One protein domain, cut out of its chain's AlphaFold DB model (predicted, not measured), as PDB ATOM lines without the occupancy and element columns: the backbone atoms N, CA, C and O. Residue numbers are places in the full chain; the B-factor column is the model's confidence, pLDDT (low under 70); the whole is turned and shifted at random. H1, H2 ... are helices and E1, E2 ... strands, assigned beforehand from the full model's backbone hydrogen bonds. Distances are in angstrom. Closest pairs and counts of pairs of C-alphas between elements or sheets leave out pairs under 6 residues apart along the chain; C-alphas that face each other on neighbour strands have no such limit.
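This is residues 19 to 42 and 50 to 219 of the 226 residues of an uncharacterized protein of Candidatus Coatesbacteria bacterium RBG_13_66_14 (UniProt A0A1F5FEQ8). Two four-stranded sheets stand roughly edge to edge, E6 of one near E2 of the other; H6 crosses a face of both, and H1 and H3, side by side, cover the opposite faces. H4 and H7 pack together toward one end, with H8 beyond, and E1 lies toward the other. The 194 printed residues run E1 H1 H2 H3 E2 H4 H5 E3 E4 E5 E6 E7 E8 H6 H7 H8, class mixed. The sheets are E1 E8 E7 E6, antiparallel, and E2 E5 E4 E3, mixed. The whole is compact, radius of gyration of the C-alphas 16.3 A, spans 48 by 41 by 32 A.

E1 is residues 19 to 25, from C-alpha 19 at (80.273, 58.451, 146.129); E8 172 to 179, 23.1 A; E7 161 to 169, 25.0 A; E6 150 to 156, 19.8 A. E2 is 82 to 87, E5 133 to 138, E4 123 to 127, E3 113 to 116. H1 is 29 to 37, H2 53 to 56, H3 63 to 78, 22.2 A, H4 89 to 97, H5 106 to 110. H6 is 181 to 196, 22.8 A, H7 202 to 212, and H8 215 to 219, ending at (114.425, 90.197, 131.631).

E6 E7 E8 form a meander, each strand the antiparallel neighbour of the one before, with N 164 and O 152 2.8 A apart and N 165 and O 176 2.9 A. E1 is at the edge beside E8, N 21 to O 177 2.9 A. This sheet has three layers, helices on both faces: H1 along the strands at a height of 8.2 A, H6 on the opposite face at 9.4 A. In the strongly twisted second sheet E3 E4 E5 form a meander, N 114 to O 125 2.8 A and N 134 to O 126 2.9 A; E2 is parallel to E5, N 137 to O 85 3.0 A. E2, H4 H5, E3 are a split strand-helix-strand unit, E5 E4 between its strands, crossover right-handed. The sheet E2 E5 E4 E3 too has three layers, helices on both faces: H3 at a height over the sheet of 8.4 A, and H6 on the opposite face at 8.9 A. H1 touches H3, Tyr 31 to Asn 64 C-alphas 5.7 A, with H3 residues 64 to 71 alone. H2 touches H5, C-alphas 56 and 106 5.0 A apart. H4 touches H7, C-alphas 97 and 212 5.3 A apart. In H6, 11 of 12 O i to N i+4 pairs are within hydrogen-bond range; H2 is too short for one.

The C-alphas of Asp 158 and Glu 216, farthest apart, are 49.3 A apart. Residues 43 to 49 are not printed, a gap of 23.1 A between C-alphas 42 and 50. E5 to E6 is a long link. Residues 99 to 101 and 141 to 148 are under 70 in pLDDT.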
ATOM      1  N   LEU A  19      80.252  59.148 147.401       86.25
ATOM      2  CA  LEU A  19      80.273  58.451 146.129       86.25
ATOM      3  C   LEU A  19      81.507  58.880 145.339       86.25
ATOM      4  O   LEU A  19      81.713  60.072 145.112       86.25
ATOM      5  N   VAL A  20      82.302  57.905 144.903       88.00
ATOM      6  CA  VAL A  20      83.255  58.090 143.805       88.00
ATOM      7  C   VAL A  20      82.497  57.760 142.527       88.00
ATOM      8  O   VAL A  20      82.127  56.607 142.314       88.00
ATOM      9  N   THR A  21      82.187  58.773 141.726       83.62
ATOM     10  CA  THR A  21      81.357  58.606 140.525       83.62
ATOM     11  C   THR A  21      82.174  58.119 139.341       83.62
ATOM     12  O   THR A  21      81.671  57.364 138.515       83.62
ATOM     13  N   GLU A  22      83.434  58.543 139.257       87.38
ATOM     14  CA  GLU A  22      84.315  58.240 138.138       87.38
ATOM     15  C   GLU A  22      85.766  58.098 138.614       87.38
ATOM     16  O   GLU A  22      86.224  58.834 139.493       87.38
ATOM     17  N   MET A  23      86.495  57.175 137.988       89.75
ATOM     18  CA  MET A  23      87.943  57.040 138.106       89.75
ATOM     19  C   MET A  23      88.541  56.999 136.706       89.75
ATOM     20  O   MET A  23      88.185  56.140 135.900       89.75
ATOM     21  N   HIS A  24      89.468  57.910 136.438       89.38
ATOM     22  CA  HIS A  24      90.140  58.028 135.148       89.38
ATOM     23  C   HIS A  24      91.640  57.848 135.302       89.38
ATOM     24  O   HIS A  24      92.227  58.298 136.286       89.38
ATOM     25  N   ARG A  25      92.256  57.216 134.303       88.38
ATOM     26  CA  ARG A  25      93.709  57.097 134.156       88.38
ATOM     27  C   ARG A  25      94.153  58.011 133.021       88.38
ATOM     28  O   ARG A  25      93.579  57.945 131.935       88.38
ATOM     29  N   GLY A  26      95.178  58.821 133.255       80.88
ATOM     30  CA  GLY A  26      95.741  59.722 132.252       80.88
ATOM     31  C   GLY A  26      95.931  61.147 132.764       80.88
ATOM     32  O   GLY A  26      95.306  61.573 133.735       80.88
ATOM     33  N   ARG A  27      96.818  61.884 132.088       70.62
ATOM     34  CA  ARG A  27      97.338  63.171 132.562       70.62
ATOM     35  C   ARG A  27      96.313  64.309 132.515       70.62
ATOM     36  O   ARG A  27      96.315  65.105 133.440       70.62
ATOM     37  N   ASP A  28      95.397  64.354 131.542       77.00
ATOM     38  CA  ASP A  28      94.625  65.588 131.267       77.00
ATOM     39  C   ASP A  28      93.117  65.508 131.546       77.00
ATOM     40  O   ASP A  28      92.431  66.531 131.564       77.00
ATOM     41  N   ILE A  29      92.588  64.316 131.841       83.50
ATOM     42  CA  ILE A  29      91.142  64.115 132.052       83.50
ATOM     43  C   ILE A  29      90.630  64.919 133.261       83.50
ATOM     44  O   ILE A  29      89.491  65.383 133.279       83.50
ATOM     45  N   HIS A  30      91.481  65.149 134.265       86.88
ATOM     46  CA  HIS A  30      91.108  65.935 135.438       86.88
ATOM     47  C   HIS A  30      90.697  67.374 135.109       86.88
ATOM     48  O   HIS A  30      89.831  67.908 135.804       86.88
ATOM     49  N   TYR A  31      91.257  67.998 134.066       89.06
ATOM     50  CA  TYR A  31      90.890  69.362 133.682       89.06
ATOM     51  C   TYR A  31      89.445  69.427 133.174       89.06
ATOM     52  O   TYR A  31      88.693  70.306 133.588       89.06
ATOM     53  N   GLU A  32      89.021  68.458 132.358       88.50
ATOM     54  CA  GLU A  32      87.637  68.365 131.865       88.50
ATOM     55  C   GLU A  32      86.650  68.170 133.015       88.50
ATOM     56  O   GLU A  32      85.666  68.899 133.136       88.50
ATOM     57  N   LYS A  33      86.959  67.244 133.928       89.56
ATOM     58  CA  LYS A  33      86.110  66.983 135.099       89.56
ATOM     59  C   LYS A  33      86.040  68.181 136.036       89.56
ATOM     60  O   LYS A  33      84.986  68.476 136.590       89.56
ATOM     61  N   THR A  34      87.139  68.914 136.164       91.44
ATOM     62  CA  THR A  34      87.174  70.162 136.930       91.44
ATOM     63  C   THR A  34      86.291  71.236 136.290       91.44
ATOM     64  O   THR A  34      85.556  71.925 136.995       91.44
ATOM     65  N   LEU A  35      86.307  71.360 134.960       91.19
ATOM     66  CA  LEU A  35      85.444  72.296 134.234       91.19
ATOM     67  C   LEU A  35      83.954  71.989 134.428       91.19
ATOM     68  O   LEU A  35      83.152  72.919 134.523       91.19
ATOM     69  N   ASP A  36      83.579  70.716 134.532       89.62
ATOM     70  CA  ASP A  36      82.195  70.318 134.807       89.62
ATOM     71  C   ASP A  36      81.726  70.771 136.198       89.62
ATOM     72  O   ASP A  36      80.597  71.250 136.342       89.62
ATOM     73  N   LEU A  37      82.612  70.728 137.201       91.12
ATOM     74  CA  LEU A  37      82.319  71.213 138.555       91.12
ATOM     75  C   LEU A  37      82.063  72.726 138.609       91.12
ATOM     76  O   LEU A  37      81.316  73.193 139.469       91.12
ATOM     77  N   LEU A  38      82.635  73.492 137.676       90.75
ATOM     78  CA  LEU A  38      82.489  74.948 137.608       90.75
ATOM     79  C   LEU A  38      81.150  75.431 137.025       90.75
ATOM     80  O   LEU A  38      80.909  76.635 136.987       90.75
ATOM     81  N   ARG A  39      80.275  74.530 136.563       84.12
ATOM     82  CA  ARG A  39      79.012  74.898 135.887       84.12
ATOM     83  C   ARG A  39      77.886  75.322 136.834       84.12
ATOM     84  O   ARG A  39      76.900  75.895 136.381       84.12
ATOM     85  N   ASN A  40      78.006  75.020 138.124       75.88
ATOM     86  CA  ASN A  40      76.957  75.251 139.118       75.88
ATOM     87  C   ASN A  40      77.198  76.547 139.903       75.88
ATOM     88  O   ASN A  40      78.311  77.058 139.938       75.88
ATOM     89  N   GLY A  41      76.170  77.070 140.581       86.88
ATOM     90  CA  GLY A  41      76.332  78.201 141.501       86.88
ATOM     91  C   GLY A  41      77.263  77.834 142.661       86.88
ATOM     92  O   GLY A  41      76.840  77.158 143.602       86.88
ATOM     93  N   LEU A  42      78.529  78.243 142.572       95.06
ATOM     94  CA  LEU A  42      79.564  77.922 143.550       95.06
ATOM     95  C   LEU A  42      79.629  78.971 144.654       95.06
ATOM     96  O   LEU A  42      79.637  80.174 144.409       95.06
ATOM     97  N   ARG A  50     100.617  72.111 143.608       84.50
ATOM     98  CA  ARG A  50     102.039  72.455 143.816       84.50
ATOM     99  C   ARG A  50     102.561  73.379 142.715       84.50
ATOM    100  O   ARG A  50     103.044  74.462 143.012       84.50
ATOM    101  N   SER A  51     102.378  72.978 141.459       84.38
ATOM    102  CA  SER A  51     102.683  73.764 140.264       84.38
ATOM    103  C   SER A  51     101.399  74.408 139.733       84.38
ATOM    104  O   SER A  51     100.727  73.826 138.879       84.38
ATOM    105  N   SER A  52     100.996  75.540 140.308       84.94
ATOM    106  CA  SER A  52      99.702  76.171 140.017       84.94
ATOM    107  C   SER A  52      99.580  76.642 138.571       84.94
ATOM    108  O   SER A  52     100.386  77.447 138.115       84.94
ATOM    109  N   THR A  53      98.513  76.223 137.891       87.56
ATOM    110  CA  THR A  53      98.151  76.730 136.563       87.56
ATOM    111  C   THR A  53      97.811  78.218 136.612       87.56
ATOM    112  O   THR A  53      98.061  78.935 135.649       87.56
ATOM    113  N   LEU A  54      97.272  78.717 137.730       92.00
ATOM    114  CA  LEU A  54      97.008  80.149 137.874       92.00
ATOM    115  C   LEU A  54      98.323  80.944 137.857       92.00
ATOM    116  O   LEU A  54      98.377  82.012 137.262       92.00
ATOM    117  N   VAL A  55      99.406  80.399 138.413       92.69
ATOM    118  CA  VAL A  55     100.721  81.060 138.381       92.69
ATOM    119  C   VAL A  55     101.462  80.814 137.067       92.69
ATOM    120  O   VAL A  55     102.017  81.742 136.489       92.69
ATOM    121  N   LEU A  56     101.490  79.568 136.598       89.94
ATOM    122  CA  LEU A  56     102.324  79.142 135.472       89.94
ATOM    123  C   LEU A  56     101.671  79.362 134.102       89.94
ATOM    124  O   LEU A  56     102.357  79.390 133.083       89.94
ATOM    125  N   GLY A  57     100.345  79.480 134.061       88.06
ATOM    126  CA  GLY A  57      99.580  79.318 132.832       88.06
ATOM    127  C   GLY A  57      99.566  77.859 132.351       88.06
ATOM    128  O   GLY A  57     100.187  76.987 132.967       88.06
ATOM    129  N   PRO A  58      98.851  77.571 131.250       85.50
ATOM    130  CA  PRO A  58      98.816  76.234 130.670       85.50
ATOM    131  C   PRO A  58     100.206  75.767 130.233       85.50
ATOM    132  O   PRO A  58     101.001  76.555 129.703       85.50
ATOM    133  N   ALA A  59     100.470  74.475 130.406       83.38
ATOM    134  CA  ALA A  59     101.547  73.816 129.683       83.38
ATOM    135  C   ALA A  59     101.240  73.797 128.170       83.38
ATOM    136  O   ALA A  59     100.082  73.886 127.745       83.38
ATOM    137  N   PHE A  60     102.285  73.701 127.346       75.00
ATOM    138  CA  PHE A  60     102.173  73.569 125.889       75.00
ATOM    139  C   PHE A  60     101.203  72.434 125.510       75.00
ATOM    140  O   PHE A  60     101.208  71.381 126.141       75.00
ATOM    141  N   ASP A  61     100.345  72.680 124.517       70.12
ATOM    142  CA  ASP A  61      99.283  71.778 124.035       70.12
ATOM    143  C   ASP A  61      98.142  71.419 125.018       70.12
ATOM    144  O   ASP A  61      97.249  70.653 124.656       70.12
ATOM    145  N   SER A  62      98.064  72.028 126.212       80.94
ATOM    146  CA  SER A  62      96.956  71.782 127.153       80.94
ATOM    147  C   SER A  62      95.826  72.818 127.041       80.94
ATOM    148  O   SER A  62      95.731  73.787 127.803       80.94
ATOM    149  N   SER A  63      94.929  72.623 126.068       82.69
ATOM    150  CA  SER A  63      93.770  73.507 125.845       82.69
ATOM    151  C   SER A  63      92.812  73.543 127.041       82.69
ATOM    152  O   SER A  63      92.361  74.618 127.441       82.69
ATOM    153  N   ASN A  64      92.538  72.392 127.659       87.06
ATOM    154  CA  ASN A  64      91.639  72.295 128.811       87.06
ATOM    155  C   ASN A  64      92.201  73.000 130.051       87.06
ATOM    156  O   ASN A  64      91.444  73.631 130.787       87.06
ATOM    157  N   GLU A  65      93.517  72.958 130.258       87.62
ATOM    158  CA  GLU A  65      94.169  73.686 131.346       87.62
ATOM    159  C   GLU A  65      94.045  75.207 131.159       87.62
ATOM    160  O   GLU A  65      93.730  75.932 132.108       87.62
ATOM    161  N   PHE A  66      94.209  75.697 129.925       88.12
ATOM    162  CA  PHE A  66      93.999  77.110 129.603       88.12
ATOM    163  C   PHE A  66      92.552  77.548 129.862       88.12
ATOM    164  O   PHE A  66      92.309  78.596 130.475       88.12
ATOM    165  N   ILE A  67      91.586  76.739 129.412       90.50
ATOM    166  CA  ILE A  67      90.160  76.999 129.630       90.50
ATOM    167  C   ILE A  67      89.861  77.001 131.132       90.50
ATOM    168  O   ILE A  67      89.172  77.906 131.603       90.50
ATOM    169  N   LEU A  68      90.413  76.052 131.896       91.12
ATOM    170  CA  LEU A  68      90.233  75.988 133.344       91.12
ATOM    171  C   LEU A  68      90.749  77.249 134.038       91.12
ATOM    172  O   LEU A  68      90.008  77.862 134.805       91.12
ATOM    173  N   ALA A  69      91.985  77.661 133.751       91.06
ATOM    174  CA  ALA A  69      92.569  78.858 134.351       91.06
ATOM    175  C   ALA A  69      91.721  80.100 134.060       91.06
ATOM    176  O   ALA A  69      91.372  80.853 134.969       91.06
ATOM    177  N   THR A  70      91.317  80.269 132.798       91.69
ATOM    178  CA  THR A  70      90.475  81.392 132.365       91.69
ATOM    179  C   THR A  70      89.122  81.383 133.077       91.69
ATOM    180  O   THR A  70      88.683  82.414 133.584       91.69
ATOM    181  N   ARG A  71      88.473  80.215 133.177       92.94
ATOM    182  CA  ARG A  71      87.188  80.063 133.874       92.94
ATOM    183  C   ARG A  71      87.299  80.348 135.364       92.94
ATOM    184  O   ARG A  71      86.407  80.993 135.901       92.94
ATOM    185  N   LEU A  72      88.379  79.919 136.014       93.56
ATOM    186  CA  LEU A  72      88.623  80.219 137.423       93.56
ATOM    187  C   LEU A  72      88.835  81.716 137.654       93.56
ATOM    188  O   LEU A  72      88.227  82.271 138.567       93.56
ATOM    189  N   TYR A  73      89.628  82.379 136.808       93.06
ATOM    190  CA  TYR A  73      89.805  83.828 136.888       93.06
ATOM    191  C   TYR A  73      88.485  84.580 136.725       93.06
ATOM    192  O   TYR A  73      88.167  85.420 137.565       93.06
ATOM    193  N   SER A  74      87.702  84.258 135.692       93.62
ATOM    194  CA  SER A  74      86.376  84.854 135.487       93.62
ATOM    195  C   SER A  74      85.453  84.595 136.668       93.62
ATOM    196  O   SER A  74      84.887  85.536 137.207       93.62
ATOM    197  N   LEU A  75      85.359  83.349 137.139       94.31
ATOM    198  CA  LEU A  75      84.497  83.003 138.266       94.31
ATOM    199  C   LEU A  75      84.828  83.846 139.507       94.31
ATOM    200  O   LEU A  75      83.928  84.406 140.125       94.31
ATOM    201  N   VAL A  76      86.109  83.964 139.859       94.56
ATOM    202  CA  VAL A  76      86.546  84.713 141.049       94.56
ATOM    203  C   VAL A  76      86.318  86.220 140.888       94.56
ATOM    204  O   VAL A  76      85.933  86.886 141.849       94.56
ATOM    205  N   ARG A  77      86.517  86.762 139.680       94.62
ATOM    206  CA  ARG A  77      86.343  88.193 139.371       94.62
ATOM    207  C   ARG A  77      84.882  88.619 139.251       94.62
ATOM    208  O   ARG A  77      84.556  89.747 139.603       94.62
ATOM    209  N   GLU A  78      84.027  87.742 138.740       94.81
ATOM    210  CA  GLU A  78      82.651  88.064 138.345       94.81
ATOM    211  C   GLU A  78      81.616  87.618 139.389       94.81
ATOM    212  O   GLU A  78      80.453  88.009 139.305       94.81
ATOM    213  N   THR A  79      82.010  86.811 140.380       94.50
ATOM    214  CA  THR A  79      81.092  86.254 141.385       94.50
ATOM    215  C   THR A  79      81.620  86.402 142.809       94.50
ATOM    216  O   THR A  79      82.776  86.746 143.041       94.50
ATOM    217  N   ASP A  80      80.771  86.096 143.790       94.38
ATOM    218  CA  ASP A  80      81.132  86.130 145.211       94.38
ATOM    219  C   ASP A  80      81.787  84.840 145.721       94.38
ATOM    220  O   ASP A  80      81.868  84.632 146.935       94.38
ATOM    221  N   VAL A  81      82.259  83.977 144.816       96.19
ATOM    222  CA  VAL A  81      82.905  82.718 145.189       96.19
ATOM    223  C   VAL A  81      84.136  82.972 146.064       96.19
ATOM    224  O   VAL A  81      84.960  83.850 145.795       96.19
ATOM    225  N   ALA A  82      84.282  82.171 147.118       96.62
ATOM    226  CA  ALA A  82      85.498  82.166 147.916       96.62
ATOM    227  C   ALA A  82      86.579  81.288 147.283       96.62
ATOM    228  O   ALA A  82      86.302  80.138 146.945       96.62
ATOM    229  N   LEU A  83      87.805  81.802 147.168       97.19
ATOM    230  CA  LEU A  83      88.945  81.070 146.618       97.19
ATOM    231  C   LEU A  83      89.975  80.769 147.711       97.19
ATOM    232  O   LEU A  83      90.549  81.676 148.306       97.19
ATOM    233  N   PHE A  84      90.270  79.490 147.913       97.25
ATOM    234  CA  PHE A  84      91.332  79.032 148.805       97.25
ATOM    235  C   PHE A  84      92.371  78.286 147.981       97.25
ATOM    236  O   PHE A  84      92.098  77.183 147.511       97.25
ATOM    237  N   HIS A  85      93.547  78.876 147.784       96.94
ATOM    238  CA  HIS A  85      94.558  78.292 146.913       96.94
ATOM    239  C   HIS A  85      95.909  78.109 147.607       96.94
ATOM    240  O   HIS A  85      96.560  79.077 148.005       96.94
ATOM    241  N   LEU A  86      96.324  76.848 147.726       95.06
ATOM    242  CA  LEU A  86      97.636  76.428 148.206       95.06
ATOM    243  C   LEU A  86      98.555  76.050 147.040       95.06
ATOM    244  O   LEU A  86      98.172  75.251 146.175       95.06
ATOM    245  N   VAL A  87      99.770  76.600 147.050       93.88
ATOM    246  CA  VAL A  87     100.797  76.427 146.011       93.88
ATOM    247  C   VAL A  87     102.167  76.143 146.619       93.88
ATOM    248  O   VAL A  87     102.438  76.523 147.755       93.88
ATOM    249  N   SER A  88     103.061  75.510 145.861       92.00
ATOM    250  CA  SER A  88     104.450  75.292 146.278       92.00
ATOM    251  C   SER A  88     105.382  76.099 145.378       92.00
ATOM    252  O   SER A  88     105.451  75.853 144.178       92.00
ATOM    253  N   LEU A  89     106.121  77.052 145.953       92.56
ATOM    254  CA  LEU A  89     107.152  77.789 145.214       92.56
ATOM    255  C   LEU A  89     108.245  76.856 144.674       92.56
ATOM    256  O   LEU A  89     108.702  77.031 143.547       92.56
ATOM    257  N   GLU A  90     108.613  75.829 145.441       90.31
ATOM    258  CA  GLU A  90     109.516  74.779 144.970       90.31
ATOM    259  C   GLU A  90     108.909  74.039 143.776       90.31
ATOM    260  O   GLU A  90     109.547  73.964 142.732       90.31
ATOM    261  N   GLY A  91     107.653  73.586 143.884       88.56
ATOM    262  CA  GLY A  91     106.961  72.882 142.802       88.56
ATOM    263  C   GLY A  91     106.770  73.731 141.538       88.56
ATOM    264  O   GLY A  91     106.850  73.209 140.427       88.56
ATOM    265  N   ILE A  92     106.560  75.042 141.684       91.25
ATOM    266  CA  ILE A  92     106.564  76.013 140.578       91.25
ATOM    267  C   ILE A  92     107.945  76.047 139.911       91.25
ATOM    268  O   ILE A  92     108.040  75.904 138.692       91.25
ATOM    269  N   GLY A  93     109.015  76.189 140.698       91.12
ATOM    270  CA  GLY A  93     110.380  76.230 140.178       91.12
ATOM    271  C   GLY A  93     110.808  74.922 139.509       91.12
ATOM    272  O   GLY A  93     111.394  74.944 138.429       91.12
ATOM    273  N   GLU A  94     110.495  73.775 140.113       87.94
ATOM    274  CA  GLU A  94     110.745  72.449 139.536       87.94
ATOM    275  C   GLU A  94     110.041  72.280 138.192       87.94
ATOM    276  O   GLU A  94     110.663  71.829 137.229       87.94
ATOM    277  N   LYS A  95     108.765  72.680 138.112       87.06
ATOM    278  CA  LYS A  95     107.980  72.583 136.881       87.06
ATOM    279  C   LYS A  95     108.586  73.430 135.760       87.06
ATOM    280  O   LYS A  95     108.706  72.937 134.648       87.06
ATOM    281  N   LEU A  96     109.025  74.653 136.063       88.06
ATOM    282  CA  LEU A  96     109.657  75.553 135.089       88.06
ATOM    283  C   LEU A  96     111.040  75.080 134.622       88.06
ATOM    284  O   LEU A  96     111.387  75.270 133.459       88.06
ATOM    285  N   ARG A  97     111.827  74.452 135.505       87.94
ATOM    286  CA  ARG A  97     113.139  73.883 135.147       87.94
ATOM    287  C   ARG A  97     113.031  72.552 134.396       87.94
ATOM    288  O   ARG A  97     114.007  72.115 133.787       87.94
ATOM    289  N   GLY A  98     111.882  71.881 134.468       78.88
ATOM    290  CA  GLY A  98     111.643  70.602 133.812       78.88
ATOM    291  C   GLY A  98     111.673  70.723 132.287       78.88
ATOM    292  O   GLY A  98     110.891  71.457 131.697       78.88
ATOM    293  N   ALA A  99     112.528  69.937 131.627       56.25
ATOM    294  CA  ALA A  99     112.721  69.980 130.170       56.25
ATOM    295  C   ALA A  99     111.481  69.589 129.330       56.25
ATOM    296  O   ALA A  99     111.501  69.739 128.111       56.25
ATOM    297  N   GLY A 100     110.425  69.055 129.957       57.50
ATOM    298  CA  GLY A 100     109.230  68.535 129.282       57.50
ATOM    299  C   GLY A 100     108.005  69.452 129.293       57.50
ATOM    300  O   GLY A 100     107.027  69.123 128.631       57.50
ATOM    301  N   ASP A 101     108.030  70.571 130.020       60.06
ATOM    302  CA  ASP A 101     106.859  71.434 130.203       60.06
ATOM    303  C   ASP A 101     107.215  72.891 129.880       60.06
ATOM    304  O   ASP A 101     107.706  73.635 130.727       60.06
ATOM    305  N   SER A 102     106.970  73.322 128.639       77.81
ATOM    306  CA  SER A 102     107.042  74.751 128.319       77.81
ATOM    307  C   SER A 102     105.723  75.433 128.689       77.81
ATOM    308  O   SER A 102     104.645  74.918 128.395       77.81
ATOM    309  N   HIS A 103     105.811  76.595 129.338       84.88
ATOM    310  CA  HIS A 103     104.665  77.406 129.754       84.88
ATOM    311  C   HIS A 103     104.618  78.700 128.923       84.88
ATOM    312  O   HIS A 103     105.038  79.764 129.385       84.88
ATOM    313  N   PRO A 104     104.141  78.646 127.662       84.94
ATOM    314  CA  PRO A 104     104.227  79.768 126.721       84.94
ATOM    315  C   PRO A 104     103.365  80.978 127.108       84.94
ATOM    316  O   PRO A 104     103.459  82.020 126.463       84.94
ATOM    317  N   LYS A 105     102.498  80.827 128.115       87.88
ATOM    318  CA  LYS A 105     101.570  81.848 128.620       87.88
ATOM    319  C   LYS A 105     101.862  82.241 130.072       87.88
ATOM    320  O   LYS A 105     100.967  82.731 130.755       87.88
ATOM    321  N   LEU A 106     103.090  82.011 130.537       91.12
ATOM    322  CA  LEU A 106     103.525  82.375 131.886       91.12
ATOM    323  C   LEU A 106     103.362  83.878 132.158       91.12
ATOM    324  O   LEU A 106     102.825  84.264 133.188       91.12
ATOM    325  N   ASP A 107     103.757  84.727 131.214       90.88
ATOM    326  CA  ASP A 107     103.581  86.184 131.272       90.88
ATOM    327  C   ASP A 107     102.103  86.588 131.416       90.88
ATOM    328  O   ASP A 107     101.749  87.403 132.268       90.88
ATOM    329  N   VAL A 108     101.221  85.961 130.635       90.31
ATOM    330  CA  VAL A 108      99.771  86.183 130.712       90.31
ATOM    331  C   VAL A 108      99.215  85.727 132.062       90.31
ATOM    332  O   VAL A 108      98.371  86.411 132.639       90.31
ATOM    333  N   ALA A 109      99.667  84.583 132.578       92.38
ATOM    334  CA  ALA A 109      99.240  84.075 133.877       92.38
ATOM    335  C   ALA A 109      99.652  85.023 135.012       92.38
ATOM    336  O   ALA A 109      98.801  85.419 135.807       92.38
ATOM    337  N   LEU A 110     100.906  85.486 135.017       93.81
ATOM    338  CA  LEU A 110     101.402  86.466 135.987       93.81
ATOM    339  C   LEU A 110     100.662  87.804 135.894       93.81
ATOM    340  O   LEU A 110     100.310  88.370 136.925       93.81
ATOM    341  N   GLY A 111     100.345  88.272 134.683       93.06
ATOM    342  CA  GLY A 111      99.550  89.486 134.475       93.06
ATOM    343  C   GLY A 111      98.113  89.406 135.013       93.06
ATOM    344  O   GLY A 111      97.445  90.432 135.125       93.06
ATOM    345  N   ASN A 112      97.620  88.210 135.359       93.44
ATOM    346  CA  ASN A 112      96.321  88.026 136.012       93.44
ATOM    347  C   ASN A 112      96.389  88.023 137.549       93.44
ATOM    348  O   ASN A 112      95.329  88.055 138.192       93.44
ATOM    349  N   LEU A 113      97.593  87.993 138.122       95.81
ATOM    350  CA  LEU A 113      97.831  88.082 139.559       95.81
ATOM    351  C   LEU A 113      97.877  89.548 140.006       95.81
ATOM    352  O   LEU A 113      98.135  90.458 139.220       95.81
ATOM    353  N   VAL A 114      97.629  89.780 141.292       96.38
ATOM    354  CA  VAL A 114      97.663  91.109 141.911       96.38
ATOM    355  C   VAL A 114      98.529  91.116 143.156       96.38
ATOM    356  O   VAL A 114      98.607  90.124 143.882       96.38
ATOM    357  N   ARG A 115      99.140  92.271 143.422       96.94
ATOM    358  CA  ARG A 115      99.826  92.547 144.683       96.94
ATOM    359  C   ARG A 115      98.794  92.841 145.760       96.94
ATOM    360  O   ARG A 115      97.968  93.740 145.603       96.94
ATOM    361  N   VAL A 116      98.855  92.094 146.852       97.44
ATOM    362  CA  VAL A 116      98.031  92.312 148.041       97.44
ATOM    363  C   VAL A 116      98.939  92.863 149.144       97.44
ATOM    364  O   VAL A 116      99.792  92.117 149.627       97.44
ATOM    365  N   PRO A 117      98.789  94.138 149.547       96.50
ATOM    366  CA  PRO A 117      99.633  94.728 150.582       96.50
ATOM    367  C   PRO A 117      99.535  93.970 151.913       96.50
ATOM    368  O   PRO A 117      98.438  93.649 152.376       96.50
ATOM    369  N   SER A 118     100.678  93.721 152.549       95.69
ATOM    370  CA  SER A 118     100.795  93.117 153.881       95.69
ATOM    371  C   SER A 118     101.945  93.781 154.656       95.69
ATOM    372  O   SER A 118     102.869  94.304 154.028       95.69
ATOM    373  N   PRO A 119     101.932  93.776 156.007       93.38
ATOM    374  CA  PRO A 119     103.031  94.314 156.816       93.38
ATOM    375  C   PRO A 119     104.415  93.730 156.491       93.38
ATOM    376  O   PRO A 119     105.424  94.392 156.713       93.38
ATOM    377  N   GLU A 120     104.464  92.506 155.964       90.88
ATOM    378  CA  GLU A 120     105.698  91.781 155.627       90.88
ATOM    379  C   GLU A 120     106.140  91.979 154.161       90.88
ATOM    380  O   GLU A 120     107.150  91.420 153.737       90.88
ATOM    381  N   GLY A 121     105.402  92.782 153.385       94.25
ATOM    382  CA  GLY A 121     105.615  93.010 151.954       94.25
ATOM    383  C   GLY A 121     104.416  92.587 151.103       94.25
ATOM    384  O   GLY A 121     103.445  92.027 151.605       94.25
ATOM    385  N   ASP A 122     104.463  92.863 149.800       97.44
ATOM    386  CA  ASP A 122     103.381  92.482 148.889       97.44
ATOM    387  C   ASP A 122     103.246  90.956 148.797       97.44
ATOM    388  O   ASP A 122     104.220  90.237 148.557       97.44
ATOM    389  N   LEU A 123     102.015  90.465 148.930       98.19
ATOM    390  CA  LEU A 123     101.658  89.067 148.715       98.19
ATOM    391  C   LEU A 123     101.091  88.865 147.309       98.19
ATOM    392  O   LEU A 123     100.505  89.770 146.714       98.19
ATOM    393  N   VAL A 124     101.230  87.649 146.791       97.88
ATOM    394  CA  VAL A 124     100.626  87.218 145.529       97.88
ATOM    395  C   VAL A 124      99.160  86.881 145.763       97.88
ATOM    396  O   VAL A 124      98.837  86.062 146.625       97.88
ATOM    397  N   GLY A 125      98.261  87.470 144.978       97.00
ATOM    398  CA  GLY A 125      96.839  87.155 145.032       97.00
ATOM    399  C   GLY A 125      96.148  87.137 143.674       97.00
ATOM    400  O   GLY A 125      96.734  87.450 142.640       97.00
ATOM    401  N   VAL A 126      94.869  86.772 143.697       96.44
ATOM    402  CA  VAL A 126      93.943  86.817 142.560       96.44
ATOM    403  C   VAL A 126      92.857  87.842 142.866       96.44
ATOM    404  O   VAL A 126      92.196  87.753 143.903       96.44
ATOM    405  N   ALA A 127      92.665  88.813 141.970       95.25
ATOM    406  CA  ALA A 127      91.591  89.796 142.097       95.25
ATOM    407  C   ALA A 127      90.220  89.114 142.010       95.25
ATOM    408  O   ALA A 127      89.989  88.293 141.121       95.25
ATOM    409  N   GLY A 128      89.318  89.479 142.913       93.62
ATOM    410  CA  GLY A 128      87.950  88.987 142.975       93.62
ATOM    411  C   GLY A 128      86.900  90.091 142.881       93.62
ATOM    412  O   GLY A 128      87.215  91.281 142.792       93.62
ATOM    413  N   ASN A 129      85.629  89.689 142.915       93.94
ATOM    414  CA  ASN A 129      84.503  90.610 142.794       93.94
ATOM    415  C   ASN A 129      84.448  91.642 143.938       93.94
ATOM    416  O   ASN A 129      84.676  91.318 145.113       93.94
ATOM    417  N   GLY A 130      84.082  92.882 143.595       89.75
ATOM    418  CA  GLY A 130      83.892  93.977 144.549       89.75
ATOM    419  C   GLY A 130      85.185  94.490 145.191       89.75
ATOM    420  O   GLY A 130      85.154  94.952 146.327       89.75
ATOM    421  N   GLY A 131      86.328  94.363 144.507       88.81
ATOM    422  CA  GLY A 131      87.634  94.816 145.011       88.81
ATOM    423  C   GLY A 131      88.280  93.880 146.038       88.81
ATOM    424  O   GLY A 131      89.331  94.205 146.590       88.81
ATOM    425  N   ARG A 132      87.687  92.706 146.296       93.56
ATOM    426  CA  ARG A 132      88.317  91.657 147.111       93.56
ATOM    427  C   ARG A 132      89.520  91.068 146.381       93.56
ATOM    428  O   ARG A 132      89.566  91.053 145.158       93.56
ATOM    429  N   SER A 133      90.480  90.543 147.133       95.94
ATOM    430  CA  SER A 133      91.603  89.773 146.592       95.94
ATOM    431  C   SER A 133      91.821  88.522 147.432       95.94
ATOM    432  O   SER A 133      91.694  88.562 148.656       95.94
ATOM    433  N   TRP A 134      92.152  87.416 146.773       96.75
ATOM    434  CA  TRP A 134      92.410  86.126 147.408       96.75
ATOM    435  C   TRP A 134      93.900  85.819 147.357       96.75
ATOM    436  O   TRP A 134      94.469  85.714 146.274       96.75
ATOM    437  N   VAL A 135      94.536  85.704 148.518       97.75
ATOM    438  CA  VAL A 135      95.984  85.488 148.636       97.75
ATOM    439  C   VAL A 135      96.340  84.037 148.297       97.75
ATOM    440  O   VAL A 135      95.730  83.103 148.806       97.75
ATOM    441  N   LEU A 136      97.357  83.823 147.468       97.38
ATOM    442  CA  LEU A 136      97.947  82.498 147.306       97.38
ATOM    443  C   LEU A 136      98.761  82.163 148.549       97.38
ATOM    444  O   LEU A 136      99.541  82.989 149.026       97.38
ATOM    445  N   LYS A 137      98.599  80.952 149.077       96.50
ATOM    446  CA  LYS A 137      99.284  80.525 150.297       96.50
ATOM    447  C   LYS A 137     100.243  79.374 150.047       96.50
ATOM    448  O   LYS A 137     100.029  78.548 149.162       96.50
ATOM    449  N   HIS A 138     101.306  79.333 150.837       93.12
ATOM    450  CA  HIS A 138     102.336  78.311 150.740       93.12
ATOM    451  C   HIS A 138     101.836  76.950 151.219       93.12
ATOM    452  O   HIS A 138     101.261  76.823 152.295       93.12
ATOM    453  N   LEU A 139     102.131  75.921 150.436       89.12
ATOM    454  CA  LEU A 139     102.069  74.531 150.847       89.12
ATOM    455  C   LEU A 139     103.452  74.104 151.353       89.12
ATOM    456  O   LEU A 139     104.409  74.050 150.581       89.12
ATOM    457  N   ASP A 140     103.546  73.798 152.646       76.12
ATOM    458  CA  ASP A 140     104.753  73.249 153.272       76.12
ATOM    459  C   ASP A 140     105.071  71.851 152.696       76.12
ATOM    460  O   ASP A 140     104.281  70.919 152.841       76.12
ATOM    461  N   ASN A 141     106.239  71.680 152.069       61.50
ATOM    462  CA  ASN A 141     106.658  70.423 151.426       61.50
ATOM    463  C   ASN A 141     107.254  69.424 152.441       61.50
ATOM    464  O   ASN A 141     108.447  69.128 152.402       61.50
ATOM    465  N   ARG A 142     106.458  68.931 153.397       54.84
ATOM    466  CA  ARG A 142     106.984  68.066 154.473       54.84
ATOM    467  C   ARG A 142     107.043  66.563 154.139       54.84
ATOM    468  O   ARG A 142     107.578  65.830 154.967       54.84
ATOM    469  N   SER A 143     106.582  66.074 152.976       49.06
ATOM    470  CA  SER A 143     106.764  64.651 152.614       49.06
ATOM    471  C   SER A 143     106.708  64.307 151.111       49.06
ATOM    472  O   SER A 143     105.917  64.860 150.353       49.06
ATOM    473  N   ASP A 144     107.494  63.302 150.700       48.31
ATOM    474  CA  ASP A 144     107.581  62.783 149.319       48.31
ATOM    475  C   ASP A 144     106.331  62.053 148.803       48.31
ATOM    476  O   ASP A 144     106.155  61.898 147.595       48.31
ATOM    477  N   VAL A 145     105.432  61.629 149.695       42.03
ATOM    478  CA  VAL A 145     104.191  60.918 149.332       42.03
ATOM    479  C   VAL A 145     103.028  61.898 149.110       42.03
ATOM    480  O   VAL A 145     102.185  61.673 148.244       42.03
ATOM    481  N   GLU A 146     103.021  63.040 149.806       49.19
ATOM    482  CA  GLU A 146     102.080  64.152 149.572       49.19
ATOM    483  C   GLU A 146     102.433  64.959 148.305       49.19
ATOM    484  O   GLU A 146     101.617  65.726 147.790       49.19
ATOM    485  N   ASN A 147     103.629  64.737 147.746       52.78
ATOM    486  CA  ASN A 147     104.227  65.524 146.669       52.78
ATOM    487  C   ASN A 147     103.575  65.371 145.282       52.78
ATOM    488  O   ASN A 147     104.005  66.045 144.340       52.78
ATOM    489  N   GLN A 148     102.544  64.530 145.133       64.81
ATOM    490  CA  GLN A 148     101.906  64.239 143.838       64.81
ATOM    491  C   GLN A 148     100.375  64.332 143.852       64.81
ATOM    492  O   GLN A 148      99.745  64.019 142.840       64.81
ATOM    493  N   VAL A 149      99.773  64.777 144.959       75.50
ATOM    494  CA  VAL A 149      98.317  64.910 145.054       75.50
ATOM    495  C   VAL A 149      97.885  66.337 144.712       75.50
ATOM    496  O   VAL A 149      98.464  67.309 145.198       75.50
ATOM    497  N   ARG A 150      96.860  66.470 143.867       86.62
ATOM    498  CA  ARG A 150      96.177  67.737 143.581       86.62
ATOM    499  C   ARG A 150      94.722  67.613 143.983       86.62
ATOM    500  O   ARG A 150      94.078  66.605 143.690       86.62
ATOM    501  N   PHE A 151      94.206  68.654 144.617       89.81
ATOM    502  CA  PHE A 151      92.806  68.717 145.013       89.81
ATOM    503  C   PHE A 151      92.136  69.894 144.329       89.81
ATOM    504  O   PHE A 151      92.631  71.021 144.402       89.81
ATOM    505  N   PHE A 152      90.987  69.627 143.723       94.88
ATOM    506  CA  PHE A 152      90.037  70.640 143.310       94.88
ATOM    507  C   PHE A 152      88.693  70.320 143.947       94.88
ATOM    508  O   PHE A 152      88.015  69.394 143.511       94.88
ATOM    509  N   ILE A 153      88.319  71.046 144.993       96.56
ATOM    510  CA  ILE A 153      87.070  70.808 145.720       96.56
ATOM    511  C   ILE A 153      86.208  72.063 145.652       96.56
ATOM    512  O   ILE A 153      86.705  73.171 145.857       96.56
ATOM    513  N   VAL A 154      84.913  71.901 145.400       96.88
ATOM    514  CA  VAL A 154      83.942  72.994 145.363       96.88
ATOM    515  C   VAL A 154      82.839  72.784 146.389       96.88
ATOM    516  O   VAL A 154      82.404  71.659 146.624       96.88
ATOM    517  N   GLU A 155      82.368  73.882 146.974       96.69
ATOM    518  CA  GLU A 155      81.115  73.952 147.731       96.69
ATOM    519  C   GLU A 155      80.099  74.695 146.868       96.69
ATOM    520  O   GLU A 155      80.338  75.835 146.453       96.69
ATOM    521  N   ARG A 156      78.960  74.066 146.595       94.44
ATOM    522  CA  ARG A 156      77.833  74.685 145.890       94.44
ATOM    523  C   ARG A 156      77.016  75.574 146.830       94.44
ATOM    524  O   ARG A 156      77.100  75.452 148.051       94.44
ATOM    525  N   GLY A 157      76.176  76.442 146.267       90.94
ATOM    526  CA  GLY A 157      75.267  77.301 147.037       90.94
ATOM    527  C   GLY A 157      74.286  76.532 147.935       90.94
ATOM    528  O   GLY A 157      73.889  77.035 148.978       90.94
ATOM    529  N   ASP A 158      73.957  75.289 147.575       89.31
ATOM    530  CA  ASP A 158      73.121  74.376 148.370       89.31
ATOM    531  C   ASP A 158      73.892  73.647 149.499       89.31
ATOM    532  O   ASP A 158      73.300  72.862 150.247       89.31
ATOM    533  N   GLY A 159      75.205  73.873 149.627       90.44
ATOM    534  CA  GLY A 159      76.089  73.248 150.619       90.44
ATOM    535  C   GLY A 159      76.655  71.882 150.219       90.44
ATOM    536  O   GLY A 159      77.399  71.279 150.994       90.44
ATOM    537  N   LEU A 160      76.330  71.362 149.033       91.44
ATOM    538  CA  LEU A 160      76.924  70.124 148.544       91.44
ATOM    539  C   LEU A 160      78.391  70.349 148.165       91.44
ATOM    540  O   LEU A 160      78.724  71.327 147.495       91.44
ATOM    541  N   CYS A 161      79.247  69.404 148.556       94.25
ATOM    542  CA  CYS A 161      80.654  69.389 148.177       94.25
ATOM    543  C   CYS A 161      80.945  68.301 147.141       94.25
ATOM    544  O   CYS A 161      80.541  67.141 147.298       94.25
ATOM    545  N   GLU A 162      81.677  68.691 146.106       95.38
ATOM    546  CA  GLU A 162      82.112  67.844 144.996       95.38
ATOM    547  C   GLU A 162      83.578  68.161 144.692       95.38
ATOM    548  O   GLU A 162      84.037  69.274 144.952       95.38
ATOM    549  N   GLY A 163      84.339  67.212 144.160       95.00
ATOM    550  CA  GLY A 163      85.732  67.491 143.856       95.00
ATOM    551  C   GLY A 163      86.442  66.455 143.011       95.00
ATOM    552  O   GLY A 163      86.033  65.297 142.940       95.00
ATOM    553  N   VAL A 164      87.530  66.898 142.390       94.94
ATOM    554  CA  VAL A 164      88.488  66.064 141.674       94.94
ATOM    555  C   VAL A 164      89.743  65.917 142.527       94.94
ATOM    556  O   VAL A 164      90.354  66.908 142.936       94.94
ATOM    557  N   VAL A 165      90.138  64.672 142.779       92.25
ATOM    558  CA  VAL A 165      91.417  64.329 143.408       92.25
ATOM    559  C   VAL A 165      92.307  63.700 142.356       92.25
ATOM    560  O   VAL A 165      91.949  62.672 141.784       92.25
ATOM    561  N   VAL A 166      93.461  64.307 142.112       90.44
ATOM    562  CA  VAL A 166      94.481  63.757 141.219       90.44
ATOM    563  C   VAL A 166      95.615  63.223 142.065       90.44
ATOM    564  O   VAL A 166      96.104  63.937 142.932       90.44
ATOM    565  N   PHE A 167      96.051  61.998 141.825       87.50
ATOM    566  CA  PHE A 167      97.217  61.418 142.484       87.50
ATOM    567  C   PHE A 167      97.975  60.550 141.495       87.50
ATOM    568  O   PHE A 167      97.414  60.090 140.503       87.50
ATOM    569  N   ARG A 168      99.251  60.301 141.774       83.56
ATOM    570  CA  ARG A 168     100.066  59.419 140.950       83.56
ATOM    571  C   ARG A 168     100.324  58.097 141.655       83.56
ATOM    572  O   ARG A 168     100.680  58.061 142.829       83.56
ATOM    573  N   PHE A 169     100.152  57.009 140.918       81.75
ATOM    574  CA  PHE A 169     100.405  55.652 141.384       81.75
ATOM    575  C   PHE A 169     101.086  54.861 140.264       81.75
ATOM    576  O   PHE A 169     100.653  54.906 139.118       81.75
ATOM    577  N   GLY A 170     102.199  54.186 140.559       81.06
ATOM    578  CA  GLY A 170     102.937  53.414 139.547       81.06
ATOM    579  C   GLY A 170     103.480  54.238 138.368       81.06
ATOM    580  O   GLY A 170     103.655  53.698 137.283       81.06
ATOM    581  N   GLY A 171     103.729  55.540 138.559       80.44
ATOM    582  CA  GLY A 171     104.176  56.453 137.494       80.44
ATOM    583  C   GLY A 171     103.044  57.068 136.663       80.44
ATOM    584  O   GLY A 171     103.315  57.881 135.782       80.44
ATOM    585  N   GLU A 172     101.791  56.734 136.966       83.38
ATOM    586  CA  GLU A 172     100.621  57.182 136.213       83.38
ATOM    587  C   GLU A 172      99.727  58.096 137.031       83.38
ATOM    588  O   GLU A 172      99.539  57.873 138.225       83.38
ATOM    589  N   ASP A 173      99.153  59.103 136.376       85.69
ATOM    590  CA  ASP A 173      98.211  60.021 137.005       85.69
ATOM    591  C   ASP A 173      96.794  59.422 136.962       85.69
ATOM    592  O   ASP A 173      96.308  58.978 135.915       85.69
ATOM    593  N   PHE A 174      96.132  59.424 138.114       88.81
ATOM    594  CA  PHE A 174      94.752  59.003 138.314       88.81
ATOM    595  C   PHE A 174      93.922  60.178 138.795       88.81
ATOM    596  O   PHE A 174      94.398  60.998 139.575       88.81
ATOM    597  N   SER A 175      92.671  60.239 138.349       91.69
ATOM    598  CA  SER A 175      91.719  61.286 138.720       91.69
ATOM    599  C   SER A 175      90.442  60.655 139.257       91.69
ATOM    600  O   SER A 175      89.822  59.848 138.563       91.69
ATOM    601  N   LEU A 176      90.045  61.026 140.471       92.25
ATOM    602  CA  LEU A 176      88.799  60.593 141.098       92.25
ATOM    603  C   LEU A 176      87.833  61.758 141.174       92.25
ATOM    604  O   LEU A 176      88.179  62.799 141.732       92.25
ATOM    605  N   LEU A 177      86.621  61.557 140.666       92.88
ATOM    606  CA  LEU A 177      85.511  62.468 140.902       92.88
ATOM    607  C   LEU A 177      84.719  61.963 142.107       92.88
ATOM    608  O   LEU A 177      84.233  60.830 142.112       92.88
ATOM    609  N   MET A 178      84.613  62.797 143.136       92.75
ATOM    610  CA  MET A 178      83.947  62.448 144.385       92.75
ATOM    611  C   MET A 178      82.883  63.470 144.776       92.75
ATOM    612  O   MET A 178      83.046  64.674 144.578       92.75
ATOM    613  N   LYS A 179      81.804  62.978 145.385       92.00
ATOM    614  CA  LYS A 179      80.670  63.775 145.861       92.00
ATOM    615  C   LYS A 179      80.205  63.273 147.221       92.00
ATOM    616  O   LYS A 179      80.071  62.067 147.430       92.00
ATOM    617  N   GLY A 180      79.941  64.203 148.137       89.38
ATOM    618  CA  GLY A 180      79.423  63.893 149.471       89.38
ATOM    619  C   GLY A 180      80.377  64.259 150.619       89.38
ATOM    620  O   GLY A 180      81.264  65.099 150.451       89.38
ATOM    621  N   PRO A 181      80.195  63.668 151.814       89.00
ATOM    622  CA  PRO A 181      80.830  64.137 153.046       89.00
ATOM    623  C   PRO A 181      82.357  64.114 153.055       89.00
ATOM    624  O   PRO A 181      82.950  65.006 153.651       89.00
ATOM    625  N   ALA A 182      83.022  63.170 152.384       89.88
ATOM    626  CA  ALA A 182      84.484  63.176 152.329       89.88
ATOM    627  C   ALA A 182      85.024  64.359 151.508       89.88
ATOM    628  O   ALA A 182      86.052  64.922 151.870       89.88
ATOM    629  N   ALA A 183      84.311  64.807 150.464       93.31
ATOM    630  CA  ALA A 183      84.670  66.035 149.750       93.31
ATOM    631  C   ALA A 183      84.522  67.255 150.676       93.31
ATOM    632  O   ALA A 183      85.398  68.114 150.719       93.31
ATOM    633  N   ALA A 184      83.458  67.293 151.487       93.69
ATOM    634  CA  ALA A 184      83.262  68.348 152.484       93.69
ATOM    635  C   ALA A 184      84.354  68.343 153.570       93.69
ATOM    636  O   ALA A 184      84.856  69.399 153.951       93.69
ATOM    637  N   GLN A 185      84.765  67.161 154.039       92.31
ATOM    638  CA  GLN A 185      85.861  67.006 154.999       92.31
ATOM    639  C   GLN A 185      87.197  67.467 154.410       92.31
ATOM    640  O   GLN A 185      87.931  68.194 155.078       92.31
ATOM    641  N   LEU A 186      87.492  67.110 153.153       92.12
ATOM    642  CA  LEU A 186      88.682  67.586 152.445       92.12
ATOM    643  C   LEU A 186      88.671  69.108 152.284       92.12
ATOM    644  O   LEU A 186      89.688  69.748 152.543       92.12
ATOM    645  N   LEU A 187      87.528  69.701 151.928       95.44
ATOM    646  CA  LEU A 187      87.386  71.155 151.855       95.44
ATOM    647  C   LEU A 187      87.641  71.820 153.214       95.44
ATOM    648  O   LEU A 187      88.376  72.803 153.288       95.44
ATOM    649  N   ALA A 188      87.057  71.290 154.291       95.31
ATOM    650  CA  ALA A 188      87.232  71.829 155.638       95.31
ATOM    651  C   ALA A 188      88.691  71.724 156.113       95.31
ATOM    652  O   ALA A 188      89.258  72.705 156.596       95.31
ATOM    653  N   ALA A 189      89.326  70.565 155.916       92.31
ATOM    654  CA  ALA A 189      90.734  70.357 156.245       92.31
ATOM    655  C   ALA A 189      91.657  71.256 155.405       92.31
ATOM    656  O   ALA A 189      92.599  71.848 155.936       92.31
ATOM    657  N   GLY A 190      91.355  71.402 154.113       92.62
ATOM    658  CA  GLY A 190      92.066  72.274 153.184       92.62
ATOM    659  C   GLY A 190      91.968  73.750 153.566       92.62
ATOM    660  O   GLY A 190      92.985  74.440 153.597       92.62
ATOM    661  N   ARG A 191      90.778  74.224 153.948       95.00
ATOM    662  CA  ARG A 191      90.576  75.574 154.498       95.00
ATOM    663  C   ARG A 191      91.374  75.792 155.778       95.00
ATOM    664  O   ARG A 191      92.114  76.766 155.859       95.00
ATOM    665  N   ALA A 192      91.304  74.859 156.726       94.50
ATOM    666  CA  ALA A 192      92.073  74.946 157.966       94.50
ATOM    667  C   ALA A 192      93.593  74.945 157.713       94.50
ATOM    668  O   ALA A 192      94.354  75.561 158.462       94.50
ATOM    669  N   LEU A 193      94.063  74.247 156.672       93.00
ATOM    670  CA  LEU A 193      95.456  74.308 156.223       93.00
ATOM    671  C   LEU A 193      95.784  75.662 155.592       93.00
ATOM    672  O   LEU A 193      96.793  76.267 155.944       93.00
ATOM    673  N   TYR A 194      94.929  76.166 154.712       95.25
ATOM    674  CA  TYR A 194      95.093  77.480 154.103       95.25
ATOM    675  C   TYR A 194      95.141  78.598 155.154       95.25
ATOM    676  O   TYR A 194      96.003  79.469 155.092       95.25
ATOM    677  N   GLU A 195      94.275  78.577 156.163       95.25
ATOM    678  CA  GLU A 195      94.231  79.611 157.204       95.25
ATOM    679  C   GLU A 195      95.553  79.716 157.971       95.25
ATOM    680  O   GLU A 195      96.075  80.823 158.112       95.25
ATOM    681  N   ARG A 196      96.145  78.579 158.357       94.50
ATOM    682  CA  ARG A 196      97.432  78.534 159.076       94.50
ATOM    683  C   ARG A 196      98.670  78.716 158.195       94.50
ATOM    684  O   ARG A 196      99.761  78.884 158.727       94.50
ATOM    685  N   SER A 197      98.527  78.622 156.875       94.19
ATOM    686  CA  SER A 197      99.661  78.729 155.955       94.19
ATOM    687  C   SER A 197     100.071  80.194 155.754       94.19
ATOM    688  O   SER A 197      99.199  81.075 155.774       94.19
ATOM    689  N   PRO A 198     101.366  80.488 155.541       95.31
ATOM    690  CA  PRO A 198     101.807  81.835 155.202       95.31
ATOM    691  C   PRO A 198     101.414  82.195 153.762       95.31
ATOM    692  O   PRO A 198     101.252  81.322 152.904       95.31
ATOM    693  N   GLY A 199     101.221  83.488 153.498       97.00
ATOM    694  CA  GLY A 199     100.991  83.991 152.143       97.00
ATOM    695  C   GLY A 199     102.258  83.891 151.294       97.00
ATOM    696  O   GLY A 199     103.364  83.985 151.819       97.00
ATOM    697  N   VAL A 200     102.106  83.701 149.986       97.19
ATOM    698  CA  VAL A 200     103.236  83.729 149.051       97.19
ATOM    699  C   VAL A 200     103.664  85.174 148.846       97.19
ATOM    700  O   VAL A 200     102.895  85.977 148.322       97.19
ATOM    701  N   ALA A 201     104.888  85.508 149.245       97.38
ATOM    702  CA  ALA A 201     105.455  86.830 149.008       97.38
ATOM    703  C   ALA A 201     105.765  87.036 147.516       97.38
ATOM    704  O   ALA A 201     106.310  86.150 146.850       97.38
ATOM    705  N   TRP A 202     105.471  88.230 146.999       96.62
ATOM    706  CA  TRP A 202     105.723  88.591 145.601       96.62
ATOM    707  C   TRP A 202     107.212  88.505 145.251       96.62
ATOM    708  O   TRP A 202     107.584  87.944 144.222       96.62
ATOM    709  N   ALA A 203     108.073  88.982 146.155       96.31
ATOM    710  CA  ALA A 203     109.525  88.903 146.006       96.31
ATOM    711  C   ALA A 203     110.017  87.450 145.895       96.31
ATOM    712  O   ALA A 203     110.803  87.136 145.005       96.31
ATOM    713  N   ALA A 204     109.494  86.553 146.737       96.44
ATOM    714  CA  ALA A 204     109.868  85.140 146.723       96.44
ATOM    715  C   ALA A 204     109.449  84.448 145.414       96.44
ATOM    716  O   ALA A 204     110.217  83.669 144.849       96.44
ATOM    717  N   LEU A 205     108.259  84.764 144.880       96.25
ATOM    718  CA  LEU A 205     107.863  84.295 143.549       96.25
ATOM    719  C   LEU A 205     108.827  84.817 142.470       96.25
ATOM    720  O   LEU A 205     109.264  84.044 141.619       96.25
ATOM    721  N   GLY A 206     109.200  86.098 142.525       96.19
ATOM    722  CA  GLY A 206     110.144  86.696 141.580       96.19
ATOM    723  C   GLY A 206     111.525  86.030 141.588       96.19
ATOM    724  O   GLY A 206     112.094  85.786 140.521       96.19
ATOM    725  N   GLU A 207     112.043  85.672 142.764       96.50
ATOM    726  CA  GLU A 207     113.297  84.920 142.910       96.50
ATOM    727  C   GLU A 207     113.213  83.531 142.271       96.50
ATOM    728  O   GLU A 207     114.105  83.143 141.511       96.50
ATOM    729  N   VAL A 208     112.117  82.805 142.517       95.00
ATOM    730  CA  VAL A 208     111.880  81.487 141.912       95.00
ATOM    731  C   VAL A 208     111.828  81.583 140.393       95.00
ATOM    732  O   VAL A 208     112.466  80.776 139.715       95.00
ATOM    733  N   LEU A 209     111.102  82.566 139.852       94.12
ATOM    734  CA  LEU A 209     110.996  82.771 138.408       94.12
ATOM    735  C   LEU A 209     112.368  83.067 137.799       94.12
ATOM    736  O   LEU A 209     112.757  82.393 136.847       94.12
ATOM    737  N   ARG A 210     113.139  83.989 138.390       94.62
ATOM    738  CA  ARG A 210     114.496  84.335 137.931       94.62
ATOM    739  C   ARG A 210     115.428  83.128 137.904       94.62
ATOM    740  O   ARG A 210     116.205  82.980 136.968       94.62
ATOM    741  N   ALA A 211     115.349  82.272 138.919       94.12
ATOM    742  CA  ALA A 211     116.182  81.078 139.017       94.12
ATOM    743  C   ALA A 211     115.734  79.930 138.093       94.12
ATOM    744  O   ALA A 211     116.475  78.959 137.933       94.12
ATOM    745  N   SER A 212     114.524  79.995 137.525       91.88
ATOM    746  CA  SER A 212     113.897  78.850 136.848       91.88
ATOM    747  C   SER A 212     113.663  79.037 135.351       91.88
ATOM    748  O   SER A 212     113.306  78.067 134.689       91.88
ATOM    749  N   VAL A 213     113.871  80.235 134.800       89.56
ATOM    750  CA  VAL A 213     113.791  80.498 133.351       89.56
ATOM    751  C   VAL A 213     115.108  81.071 132.823       89.56
ATOM    752  O   VAL A 213     115.986  81.444 133.599       89.56
ATOM    753  N   SER A 214     115.277  81.143 131.498       90.00
ATOM    754  CA  SER A 214     116.458  81.796 130.922       90.00
ATOM    755  C   SER A 214     116.478  83.292 131.251       90.00
ATOM    756  O   SER A 214     115.425  83.927 131.336       90.00
ATOM    757  N   ALA A 215     117.676  83.870 131.388       90.56
ATOM    758  CA  ALA A 215     117.840  85.299 131.664       90.56
ATOM    759  C   ALA A 215     117.092  86.170 130.641       90.56
ATOM    760  O   ALA A 215     116.362  87.077 131.018       90.56
ATOM    761  N   GLU A 216     117.171  85.814 129.355       90.69
ATOM    762  CA  GLU A 216     116.442  86.504 128.288       90.69
ATOM    763  C   GLU A 216     114.924  86.496 128.516       90.69
ATOM    764  O   GLU A 216     114.285  87.544 128.425       90.69
ATOM    765  N   VAL A 217     114.331  85.340 128.844       88.12
ATOM    766  CA  VAL A 217     112.885  85.246 129.114       88.12
ATOM    767  C   VAL A 217     112.516  86.056 130.352       88.12
ATOM    768  O   VAL A 217     111.506  86.761 130.333       88.12
ATOM    769  N   PHE A 218     113.326  85.983 131.410       91.62
ATOM    770  CA  PHE A 218     113.079  86.741 132.630       91.62
ATOM    771  C   PHE A 218     113.104  88.248 132.358       91.62
ATOM    772  O   PHE A 218     112.106  88.921 132.602       91.62
ATOM    773  N   ASP A 219     114.199  88.761 131.802       91.12
ATOM    774  CA  ASP A 219     114.425  90.197 131.631       91.12
ATOM    775  C   ASP A 219     113.437  90.824 130.636       91.12
ATOM    776  O   ASP A 219     112.964  91.939 130.853       91.12
TER     777      ASP A 219